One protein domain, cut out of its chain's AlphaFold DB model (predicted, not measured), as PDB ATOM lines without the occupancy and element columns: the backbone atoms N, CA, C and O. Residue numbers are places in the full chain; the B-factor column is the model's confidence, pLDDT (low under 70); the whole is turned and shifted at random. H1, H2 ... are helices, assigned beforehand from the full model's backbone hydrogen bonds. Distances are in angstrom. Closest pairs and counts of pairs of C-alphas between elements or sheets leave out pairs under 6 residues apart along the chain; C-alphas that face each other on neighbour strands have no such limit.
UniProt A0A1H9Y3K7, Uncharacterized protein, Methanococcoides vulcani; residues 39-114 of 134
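What this domain is: This is residues 39 to 114 of the 134 residues of an uncharacterized protein of Methanococcoides vulcani (UniProt A0A1H9Y3K7). One long helix, H3, makes the length of a rod, with shorter helices at its two ends. At the far end H4 folds back beside H3 as a helical hairpin, while near the start of H3 the short helices H1 and H2 meet at a corner, H1 offset to one side of H3 and running the opposite way at a shallow tilt, and H2 set steeply to H3, each touching it at only a few residues. The printed part has 76 residues, with four named helices in the order H1, H2, H3, H4 and no named strand: the class is all helix. The whole is extended, with a radius of gyration of the C-alphas of 19.4 A and spans of 57 by 21 by 14 A.

How they stand to each other: H1, residues 39 to 49, and H2, residues 51 to 58, only just touch, with 3 pairs of C-alphas within 8 A, and touch only at the corner; their closest C-alphas, of Tyr 46 and Phe 53, are 6.2 A apart. They run opposite ways at a steep tilt of 59 degrees. H3, residues 65 to 96, is the hub, touching H1, H2 and H4, residues 103 to 114. H1 only just touches H3, with 3 pairs within 8 A, and on H3 with residues 70 to 74 alone; the closest C-alphas, of Ile 42 and Ile 70, are 7.1 A apart, at a shallow tilt of 13 degrees, opposite ways. H2 also only just touches H3, with 3 pairs within 8 A, and on H3 with residue 67 alone; the closest C-alphas, of Leu 57 and Ala 67, are 6.3 A apart. Their steep tilt of 68 degrees is only just short of about perpendicular, and they run the same way. H3 and H4 form a helical hairpin: H3 touches H4 with residues 83 to 94 alone, with 12 pairs within 8 A, the closest C-alphas being those of Thr 87 and Leu 113 at 5.9 A, at a shallow tilt of 15 degrees, opposite ways. The helix packing is mostly aligned, only just, with 2 of 3 pairs at a shallow tilt. H4 is apart from H1 and from H2. In H1, H2, H3 and H4 every O i to N i+4 pair is within hydrogen-bond range.

Where its parts are: H1 begins at C-alpha 39, (-11.417, 37.862, 37.568), and is 15.4 A long; H2 is 11.1 A long. H3 runs 46.9 A from C-alpha 65, (3.886, 37.687, 27.211), to C-alpha 96. H4, 16.7 A long, ends at C-alpha 114, (-19.185, 58.505, 32.096).

The domain as a whole: The two C-alphas farthest apart, of Ser 52 and Pro 101, are 57.2 A apart. The printed part has no cut. The link from H1 to H2 is tight, and those from H2 to H3 and from H3 to H4 are short. The mean pLDDT of the printed part is 80.4, and residues 51 to 67 and residue 101 are under 70.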
ATOM      1  N   MET A  39     -11.512  39.079  36.757       86.06
ATOM      2  CA  MET A  39     -11.417  37.862  37.568       86.06
ATOM      3  C   MET A  39     -11.465  36.592  36.711       86.06
ATOM      4  O   MET A  39     -10.689  35.657  36.931       86.06
ATOM      5  N   MET A  40     -12.335  36.559  35.700       85.44
ATOM      6  CA  MET A  40     -12.413  35.449  34.748       85.44
ATOM      7  C   MET A  40     -11.098  35.275  33.972       85.44
ATOM      8  O   MET A  40     -10.631  34.154  33.787       85.44
ATOM      9  N   TRP A  41     -10.456  36.365  33.547       81.75
ATOM     10  CA  TRP A  41      -9.153  36.286  32.885       81.75
ATOM     11  C   TRP A  41      -8.065  35.730  33.794       81.75
ATOM     12  O   TRP A  41      -7.382  34.786  33.398       81.75
ATOM     13  N   ILE A  42      -7.945  36.248  35.016       80.06
ATOM     14  CA  ILE A  42      -6.940  35.786  35.983       80.06
ATOM     15  C   ILE A  42      -7.133  34.297  36.295       80.06
ATOM     16  O   ILE A  42      -6.174  33.528  36.273       80.06
ATOM     17  N   THR A  43      -8.373  33.871  36.540       82.25
ATOM     18  CA  THR A  43      -8.687  32.461  36.825       82.25
ATOM     19  C   THR A  43      -8.410  31.559  35.625       82.25
ATOM     20  O   THR A  43      -7.741  30.542  35.783       82.25
ATOM     21  N   SER A  44      -8.804  31.957  34.413       79.62
ATOM     22  CA  SER A  44      -8.519  31.180  33.197       79.62
ATOM     23  C   SER A  44      -7.018  31.050  32.899       79.62
ATOM     24  O   SER A  44      -6.556  30.012  32.420       79.62
ATOM     25  N   ALA A  45      -6.233  32.084  33.206       75.12
ATOM     26  CA  ALA A  45      -4.785  32.059  33.056       75.12
ATOM     27  C   ALA A  45      -4.129  31.138  34.083       75.12
ATOM     28  O   ALA A  45      -3.239  30.359  33.738       75.12
ATOM     29  N   TYR A  46      -4.623  31.171  35.322       77.69
ATOM     30  CA  TYR A  46      -4.205  30.245  36.360       77.69
ATOM     31  C   TYR A  46      -4.537  28.790  36.010       77.69
ATOM     32  O   TYR A  46      -3.690  27.924  36.188       77.69
ATOM     33  N   GLU A  47      -5.715  28.496  35.459       79.69
ATOM     34  CA  GLU A  47      -6.059  27.130  35.040       79.69
ATOM     35  C   GLU A  47      -5.137  26.606  33.927       79.69
ATOM     36  O   GLU A  47      -4.797  25.424  33.912       79.69
ATOM     37  N   ARG A  48      -4.695  27.476  33.009       75.19
ATOM     38  CA  ARG A  48      -3.814  27.090  31.893       75.19
ATOM     39  C   ARG A  48      -2.346  26.949  32.274       75.19
ATOM     40  O   ARG A  48      -1.669  26.068  31.751       75.19
ATOM     41  N   HIS A  49      -1.846  27.829  33.133       73.25
ATOM     42  CA  HIS A  49      -0.416  27.938  33.433       73.25
ATOM     43  C   HIS A  49      -0.072  27.515  34.871       73.25
ATOM     44  O   HIS A  49       1.093  27.347  35.216       73.25
ATOM     45  N   GLY A  50      -1.066  27.281  35.724       73.12
ATOM     46  CA  GLY A  50      -0.881  26.817  37.093       73.12
ATOM     47  C   GLY A  50      -0.081  27.794  37.956       73.12
ATOM     48  O   GLY A  50      -0.179  29.013  37.842       73.12
ATOM     49  N   LYS A  51       0.735  27.247  38.864       69.31
ATOM     50  CA  LYS A  51       1.512  28.029  39.841       69.31
ATOM     51  C   LYS A  51       2.584  28.922  39.197       69.31
ATOM     52  O   LYS A  51       2.937  29.932  39.803       69.31
ATOM     53  N   SER A  52       3.091  28.584  38.007       67.19
ATOM     54  CA  SER A  52       4.129  29.388  37.345       67.19
ATOM     55  C   SER A  52       3.616  30.770  36.958       67.19
ATOM     56  O   SER A  52       4.343  31.733  37.123       67.19
ATOM     57  N   PHE A  53       2.334  30.902  36.603       69.06
ATOM     58  CA  PHE A  53       1.717  32.197  36.305       69.06
ATOM     59  C   PHE A  53       1.831  33.207  37.455       69.06
ATOM     60  O   PHE A  53       2.201  34.357  37.240       69.06
ATOM     61  N   PHE A  54       1.548  32.783  38.690       68.75
ATOM     62  CA  PHE A  54       1.667  33.663  39.856       68.75
ATOM     63  C   PHE A  54       3.122  33.973  40.208       68.75
ATOM     64  O   PHE A  54       3.410  35.063  40.692       68.75
ATOM     65  N   ILE A  55       4.032  33.024  39.976       67.56
ATOM     66  CA  ILE A  55       5.463  33.246  40.182       67.56
ATOM     67  C   ILE A  55       5.988  34.255  39.157       67.56
ATOM     68  O   ILE A  55       6.695  35.167  39.563       67.56
ATOM     69  N   ASP A  56       5.576  34.161  37.892       69.06
ATOM     70  CA  ASP A  56       5.929  35.113  36.830       69.06
ATOM     71  C   ASP A  56       5.322  36.501  37.090       69.06
ATOM     72  O   ASP A  56       5.960  37.516  36.835       69.06
ATOM     73  N   LEU A  57       4.116  36.569  37.668       68.25
ATOM     74  CA  LEU A  57       3.515  37.843  38.084       68.25
ATOM     75  C   LEU A  57       4.294  38.533  39.215       68.25
ATOM     76  O   LEU A  57       4.286  39.758  39.306       68.25
ATOM     77  N   ILE A  58       4.914  37.754  40.109       69.69
ATOM     78  CA  ILE A  58       5.664  38.261  41.270       69.69
ATOM     79  C   ILE A  58       7.134  38.530  40.902       69.69
ATOM     80  O   ILE A  58       7.722  39.491  41.399       69.69
ATOM     81  N   ASN A  59       7.731  37.716  40.028       64.25
ATOM     82  CA  ASN A  59       9.092  37.887  39.524       64.25
ATOM     83  C   ASN A  59       9.085  38.686  38.219       64.25
ATOM     84  O   ASN A  59       9.090  38.137  37.122       64.25
ATOM     85  N   ALA A  60       9.171  40.007  38.355       57.28
ATOM     86  CA  ALA A  60       9.105  40.952  37.243       57.28
ATOM     87  C   ALA A  60      10.300  40.929  36.258       57.28
ATOM     88  O   ALA A  60      10.330  41.738  35.335       57.28
ATOM     89  N   ASN A  61      11.297  40.057  36.451       56.72
ATOM     90  CA  ASN A  61      12.513  40.049  35.622       56.72
ATOM     91  C   ASN A  61      12.323  39.405  34.240       56.72
ATOM     92  O   ASN A  61      13.095  39.730  33.349       56.72
ATOM     93  N   ASP A  62      11.320  38.538  34.060       56.28
ATOM     94  CA  ASP A  62      10.959  37.929  32.770       56.28
ATOM     95  C   ASP A  62       9.450  37.626  32.768       56.28
ATOM     96  O   ASP A  62       9.024  36.481  32.942       56.28
ATOM     97  N   LEU A  63       8.605  38.658  32.621       58.94
ATOM     98  CA  LEU A  63       7.180  38.403  32.405       58.94
ATOM     99  C   LEU A  63       7.016  37.658  31.081       58.94
ATOM    100  O   LEU A  63       7.390  38.147  30.015       58.94
ATOM    101  N   THR A  64       6.392  36.485  31.139       66.06
ATOM    102  CA  THR A  64       5.876  35.854  29.929       66.06
ATOM    103  C   THR A  64       4.846  36.785  29.290       66.06
ATOM    104  O   THR A  64       4.083  37.464  29.980       66.06
ATOM    105  N   TRP A  65       4.788  36.806  27.960       66.31
ATOM    106  CA  TRP A  65       3.886  37.687  27.211       66.31
ATOM    107  C   TRP A  65       2.409  37.552  27.645       66.31
ATOM    108  O   TRP A  65       1.659  38.526  27.680       66.31
ATOM    109  N   THR A  66       2.001  36.359  28.096       66.81
ATOM    110  CA  THR A  66       0.679  36.105  28.689       66.81
ATOM    111  C   THR A  66       0.463  36.830  30.024       66.81
ATOM    112  O   THR A  66      -0.633  37.327  30.284       66.81
ATOM    113  N   ALA A  67       1.481  36.894  30.884       69.44
ATOM    114  CA  ALA A  67       1.412  37.618  32.150       69.44
ATOM    115  C   ALA A  67       1.366  39.133  31.915       69.44
ATOM    116  O   ALA A  67       0.543  39.817  32.523       69.44
ATOM    117  N   GLU A  68       2.168  39.644  30.979       70.50
ATOM    118  CA  GLU A  68       2.157  41.059  30.595       70.50
ATOM    119  C   GLU A  68       0.790  41.478  30.032       70.50
ATOM    120  O   GLU A  68       0.223  42.487  30.457       70.50
ATOM    121  N   PHE A  69       0.192  40.642  29.175       73.31
ATOM    122  CA  PHE A  69      -1.165  40.835  28.660       73.31
ATOM    123  C   PHE A  69      -2.203  41.009  29.773       73.31
ATOM    124  O   PHE A  69      -2.984  41.963  29.762       73.31
ATOM    125  N   ILE A  70      -2.216  40.091  30.742       75.75
ATOM    126  CA  ILE A  70      -3.215  40.086  31.817       75.75
ATOM    127  C   ILE A  70      -3.013  41.273  32.751       75.75
ATOM    128  O   ILE A  70      -3.992  41.872  33.192       75.75
ATOM    129  N   VAL A  71      -1.765  41.646  33.026       78.94
ATOM    130  CA  VAL A  71      -1.456  42.809  33.859       78.94
ATOM    131  C   VAL A  71      -1.892  44.098  33.164       78.94
ATOM    132  O   VAL A  71      -2.596  44.902  33.775       78.94
ATOM    133  N   VAL A  72      -1.552  44.298  31.889       81.94
ATOM    134  CA  VAL A  72      -1.878  45.535  31.158       81.94
ATOM    135  C   VAL A  72      -3.379  45.645  30.885       81.94
ATOM    136  O   VAL A  72      -4.010  46.620  31.293       81.94
ATOM    137  N   ALA A  73      -3.987  44.640  30.253       82.50
ATOM    138  CA  ALA A  73      -5.410  44.686  29.924       82.50
ATOM    139  C   ALA A  73      -6.288  44.610  31.186       82.50
ATOM    140  O   ALA A  73      -7.301  45.303  31.284       82.50
ATOM    141  N   GLY A  74      -5.883  43.815  32.182       84.44
ATOM    142  CA  GLY A  74      -6.587  43.700  33.456       84.44
ATOM    143  C   GLY A  74      -6.535  44.983  34.284       84.44
ATOM    144  O   GLY A  74      -7.564  45.408  34.804       84.44
ATOM    145  N   SER A  75      -5.378  45.648  34.371       86.50
ATOM    146  CA  SER A  75      -5.266  46.928  35.085       86.50
ATOM    147  C   SER A  75      -6.067  48.046  34.416       86.50
ATOM    148  O   SER A  75      -6.718  48.817  35.119       86.50
ATOM    149  N   LEU A  76      -6.096  48.100  33.080       89.31
ATOM    150  CA  LEU A  76      -6.926  49.046  32.328       89.31
ATOM    151  C   LEU A  76      -8.424  48.839  32.589       89.31
ATOM    152  O   LEU A  76      -9.141  49.814  32.818       89.31
ATOM    153  N   LEU A  77      -8.890  47.586  32.613       90.44
ATOM    154  CA  LEU A  77     -10.275  47.260  32.966       90.44
ATOM    155  C   LEU A  77     -10.595  47.607  34.425       90.44
ATOM    156  O   LEU A  77     -11.642  48.173  34.706       90.44
ATOM    157  N   LEU A  78      -9.695  47.334  35.374       91.62
ATOM    158  CA  LEU A  78      -9.920  47.726  36.771       91.62
ATOM    159  C   LEU A  78      -9.976  49.251  36.934       91.62
ATOM    160  O   LEU A  78     -10.814  49.762  37.679       91.62
ATOM    161  N   LEU A  79      -9.119  49.987  36.224       93.12
ATOM    162  CA  LEU A  79      -9.122  51.448  36.227       93.12
ATOM    163  C   LEU A  79     -10.437  52.006  35.658       93.12
ATOM    164  O   LEU A  79     -11.046  52.885  36.266       93.12
ATOM    165  N   SER A  80     -10.893  51.467  34.526       93.62
ATOM    166  CA  SER A  80     -12.187  51.801  33.920       93.62
ATOM    167  C   SER A  80     -13.346  51.527  34.890       93.62
ATOM    168  O   SER A  80     -14.161  52.416  35.156       93.62
ATOM    169  N   SER A  81     -13.343  50.366  35.546       94.25
ATOM    170  CA  SER A  81     -14.350  49.999  36.538       94.25
ATOM    171  C   SER A  81     -14.404  50.988  37.699       94.25
ATOM    172  O   SER A  81     -15.490  51.333  38.164       94.25
ATOM    173  N   ILE A  82     -13.254  51.453  38.195       95.69
ATOM    174  CA  ILE A  82     -13.204  52.460  39.261       95.69
ATOM    175  C   ILE A  82     -13.885  53.750  38.797       95.69
ATOM    176  O   ILE A  82     -14.696  54.313  39.534       95.69
ATOM    177  N   VAL A  83     -13.616  54.200  37.569       95.81
ATOM    178  CA  VAL A  83     -14.252  55.400  37.004       95.81
ATOM    179  C   VAL A  83     -15.766  55.218  36.883       95.81
ATOM    180  O   VAL A  83     -16.516  56.125  37.253       95.81
ATOM    181  N   PHE A  84     -16.250  54.051  36.452       96.12
ATOM    182  CA  PHE A  84     -17.685  53.764  36.414       96.12
ATOM    183  C   PHE A  84     -18.322  53.747  37.811       96.12
ATOM    184  O   PHE A  84     -19.365  54.366  38.018       96.12
ATOM    185  N   LEU A  85     -17.683  53.137  38.810       95.81
ATOM    186  CA  LEU A  85     -18.194  53.145  40.187       95.81
ATOM    187  C   LEU A  85     -18.217  54.558  40.789       95.81
ATOM    188  O   LEU A  85     -19.182  54.934  41.454       95.81
ATOM    189  N   ILE A  86     -17.204  55.381  40.506       95.38
ATOM    190  CA  ILE A  86     -17.200  56.802  40.877       95.38
ATOM    191  C   ILE A  86     -18.363  57.526  40.184       95.38
ATOM    192  O   ILE A  86     -19.105  58.260  40.835       95.38
ATOM    193  N   THR A  87     -18.573  57.282  38.890       94.81
ATOM    194  CA  THR A  87     -19.674  57.880  38.118       94.81
ATOM    195  C   THR A  87     -21.039  57.507  38.701       94.81
ATOM    196  O   THR A  87     -21.896  58.377  38.851       94.81
ATOM    197  N   MET A  88     -21.225  56.247  39.109       95.38
ATOM    198  CA  MET A  88     -22.422  55.779  39.814       95.38
ATOM    199  C   MET A  88     -22.646  56.558  41.116       95.38
ATOM    200  O   MET A  88     -23.740  57.084  41.338       95.38
ATOM    201  N   LEU A  89     -21.619  56.662  41.965       93.50
ATOM    202  CA  LEU A  89     -21.704  57.366  43.247       93.50
ATOM    203  C   LEU A  89     -22.064  58.841  43.057       93.50
ATOM    204  O   LEU A  89     -23.012  59.326  43.675       93.50
ATOM    205  N   TYR A  90     -21.362  59.541  42.164       91.81
ATOM    206  CA  TYR A  90     -21.667  60.938  41.852       91.81
ATOM    207  C   TYR A  90     -23.075  61.099  41.281       91.81
ATOM    208  O   TYR A  90     -23.784  62.029  41.654       91.81
ATOM    209  N   SER A  91     -23.521  60.176  40.430       90.75
ATOM    210  CA  SER A  91     -24.862  60.222  39.858       90.75
ATOM    211  C   SER A  91     -25.965  60.058  40.914       90.75
ATOM    212  O   SER A  91     -26.962  60.778  40.866       90.75
ATOM    213  N   LEU A  92     -25.771  59.188  41.912       90.44
ATOM    214  CA  LEU A  92     -26.690  59.042  43.050       90.44
ATOM    215  C   LEU A  92     -26.697  60.276  43.961       90.44
ATOM    216  O   LEU A  92     -27.762  60.711  44.401       90.44
ATOM    217  N   ILE A  93     -25.523  60.861  44.220       89.00
ATOM    218  CA  ILE A  93     -25.401  62.105  44.993       89.00
ATOM    219  C   ILE A  93     -26.153  63.240  44.288       89.00
ATOM    220  O   ILE A  93     -26.920  63.964  44.928       89.00
ATOM    221  N   GLU A  94     -25.991  63.365  42.970       86.81
ATOM    222  CA  GLU A  94     -26.691  64.373  42.173       86.81
ATOM    223  C   GLU A  94     -28.197  64.130  42.093       86.81
ATOM    224  O   GLU A  94     -28.967  65.091  42.104       86.81
ATOM    225  N   LEU A  95     -28.638  62.870  42.111       85.69
ATOM    226  CA  LEU A  95     -30.059  62.539  42.192       85.69
ATOM    227  C   LEU A  95     -30.706  63.110  43.461       85.69
ATOM    228  O   LEU A  95     -31.811  63.645  43.414       85.69
ATOM    229  N   ASN A  96     -29.996  63.047  44.589       83.00
ATOM    230  CA  ASN A  96     -30.451  63.613  45.859       83.00
ATOM    231  C   ASN A  96     -30.331  65.153  45.903       83.00
ATOM    232  O   ASN A  96     -30.997  65.823  46.688       83.00
ATOM    233  N   ALA A  97     -29.484  65.737  45.051       81.19
ATOM    234  CA  ALA A  97     -29.233  67.175  44.966       81.19
ATOM    235  C   ALA A  97     -29.961  67.869  43.795       81.19
ATOM    236  O   ALA A  97     -29.693  69.043  43.520       81.19
ATOM    237  N   LEU A  98     -30.895  67.185  43.125       76.25
ATOM    238  CA  LEU A  98     -31.564  67.652  41.900       76.25
ATOM    239  C   LEU A  98     -32.327  68.978  42.071       76.25
ATOM    240  O   LEU A  98     -32.505  69.726  41.110       76.25
ATOM    241  N   SER A  99     -32.774  69.272  43.295       72.50
ATOM    242  CA  SER A  99     -33.513  70.489  43.657       72.50
ATOM    243  C   SER A  99     -32.621  71.715  43.894       72.50
ATOM    244  O   SER A  99     -33.136  72.827  44.033       72.50
ATOM    245  N   LYS A 100     -31.291  71.540  43.945       76.81
ATOM    246  CA  LYS A 100     -30.335  72.624  44.210       76.81
ATOM    247  C   LYS A 100     -30.039  73.446  42.946       76.81
ATOM    248  O   LYS A 100     -29.974  72.875  41.852       76.81
ATOM    249  N   PRO A 101     -29.774  74.763  43.085       66.38
ATOM    250  CA  PRO A 101     -29.292  75.589  41.976       66.38
ATOM    251  C   PRO A 101     -28.007  74.989  41.374       66.38
ATOM    252  O   PRO A 101     -27.302  74.247  42.051       66.38
ATOM    253  N   GLU A 102     -27.725  75.265  40.096       75.56
ATOM    254  CA  GLU A 102     -26.562  74.748  39.331       75.56
ATOM    255  C   GLU A 102     -26.590  73.263  38.903       75.56
ATOM    256  O   GLU A 102     -25.566  72.714  38.489       75.56
ATOM    257  N   LYS A 103     -27.761  72.609  38.909       74.94
ATOM    258  CA  LYS A 103     -27.923  71.208  38.454       74.94
ATOM    259  C   LYS A 103     -27.283  70.906  37.086       74.94
ATOM    260  O   LYS A 103     -26.701  69.844  36.889       74.94
ATOM    261  N   THR A 104     -27.325  71.861  36.154       78.12
ATOM    262  CA  THR A 104     -26.812  71.704  34.785       78.12
ATOM    263  C   THR A 104     -25.295  71.517  34.739       78.12
ATOM    264  O   THR A 104     -24.797  70.744  33.924       78.12
ATOM    265  N   VAL A 105     -24.545  72.212  35.601       81.69
ATOM    266  CA  VAL A 105     -23.077  72.110  35.642       81.69
ATOM    267  C   VAL A 105     -22.668  70.767  36.238       81.69
ATOM    268  O   VAL A 105     -21.826  70.075  35.672       81.69
ATOM    269  N   ARG A 106     -23.316  70.353  37.330       82.81
ATOM    270  CA  ARG A 106     -23.008  69.081  37.995       82.81
ATOM    271  C   ARG A 106     -23.382  67.869  37.141       82.81
ATOM    272  O   ARG A 106     -22.592  66.937  37.036       82.81
ATOM    273  N   MET A 107     -24.502  67.925  36.417       83.50
ATOM    274  CA  MET A 107     -24.846  66.895  35.430       83.50
ATOM    275  C   MET A 107     -23.782  66.749  34.337       83.50
ATOM    276  O   MET A 107     -23.433  65.626  33.982       83.50
ATOM    277  N   LYS A 108     -23.222  67.855  33.823       87.38
ATOM    278  CA  LYS A 108     -22.133  67.783  32.832       87.38
ATOM    279  C   LYS A 108     -20.918  67.030  33.372       87.38
ATOM    280  O   LYS A 108     -20.330  66.257  32.627       87.38
ATOM    281  N   ILE A 109     -20.571  67.215  34.646       88.75
ATOM    282  CA  ILE A 109     -19.457  66.494  35.283       88.75
ATOM    283  C   ILE A 109     -19.727  64.984  35.291       88.75
ATOM    284  O   ILE A 109     -18.853  64.216  34.895       88.75
ATOM    285  N   VAL A 110     -20.941  64.561  35.661       91.25
ATOM    286  CA  VAL A 110     -21.335  63.139  35.645       91.25
ATOM    287  C   VAL A 110     -21.229  62.552  34.232       91.25
ATOM    288  O   VAL A 110     -20.664  61.476  34.059       91.25
ATOM    289  N   PHE A 111     -21.700  63.269  33.208       90.62
ATOM    290  CA  PHE A 111     -21.587  62.807  31.820       90.62
ATOM    291  C   PHE A 111     -20.142  62.753  31.318       90.62
ATOM    292  O   PHE A 111     -19.785  61.820  30.605       90.62
ATOM    293  N   ILE A 112     -19.297  63.716  31.695       93.06
ATOM    294  CA  ILE A 112     -17.872  63.698  31.346       93.06
ATOM    295  C   ILE A 112     -17.191  62.482  31.979       93.06
ATOM    296  O   ILE A 112     -16.477  61.767  31.283       93.06
ATOM    297  N   LEU A 113     -17.451  62.208  33.260       93.25
ATOM    298  CA  LEU A 113     -16.940  61.016  33.943       93.25
ATOM    299  C   LEU A 113     -17.387  59.726  33.242       93.25
ATOM    300  O   LEU A 113     -16.559  58.853  32.987       93.25
ATOM    301  N   PHE A 114     -18.659  59.646  32.845       92.44
ATOM    302  CA  PHE A 114     -19.185  58.505  32.096       92.44
ATOM    303  C   PHE A 114     -18.468  58.305  30.751       92.44
ATOM    304  O   PHE A 114     -18.088  57.188  30.405       92.44
TER     305      PHE A 114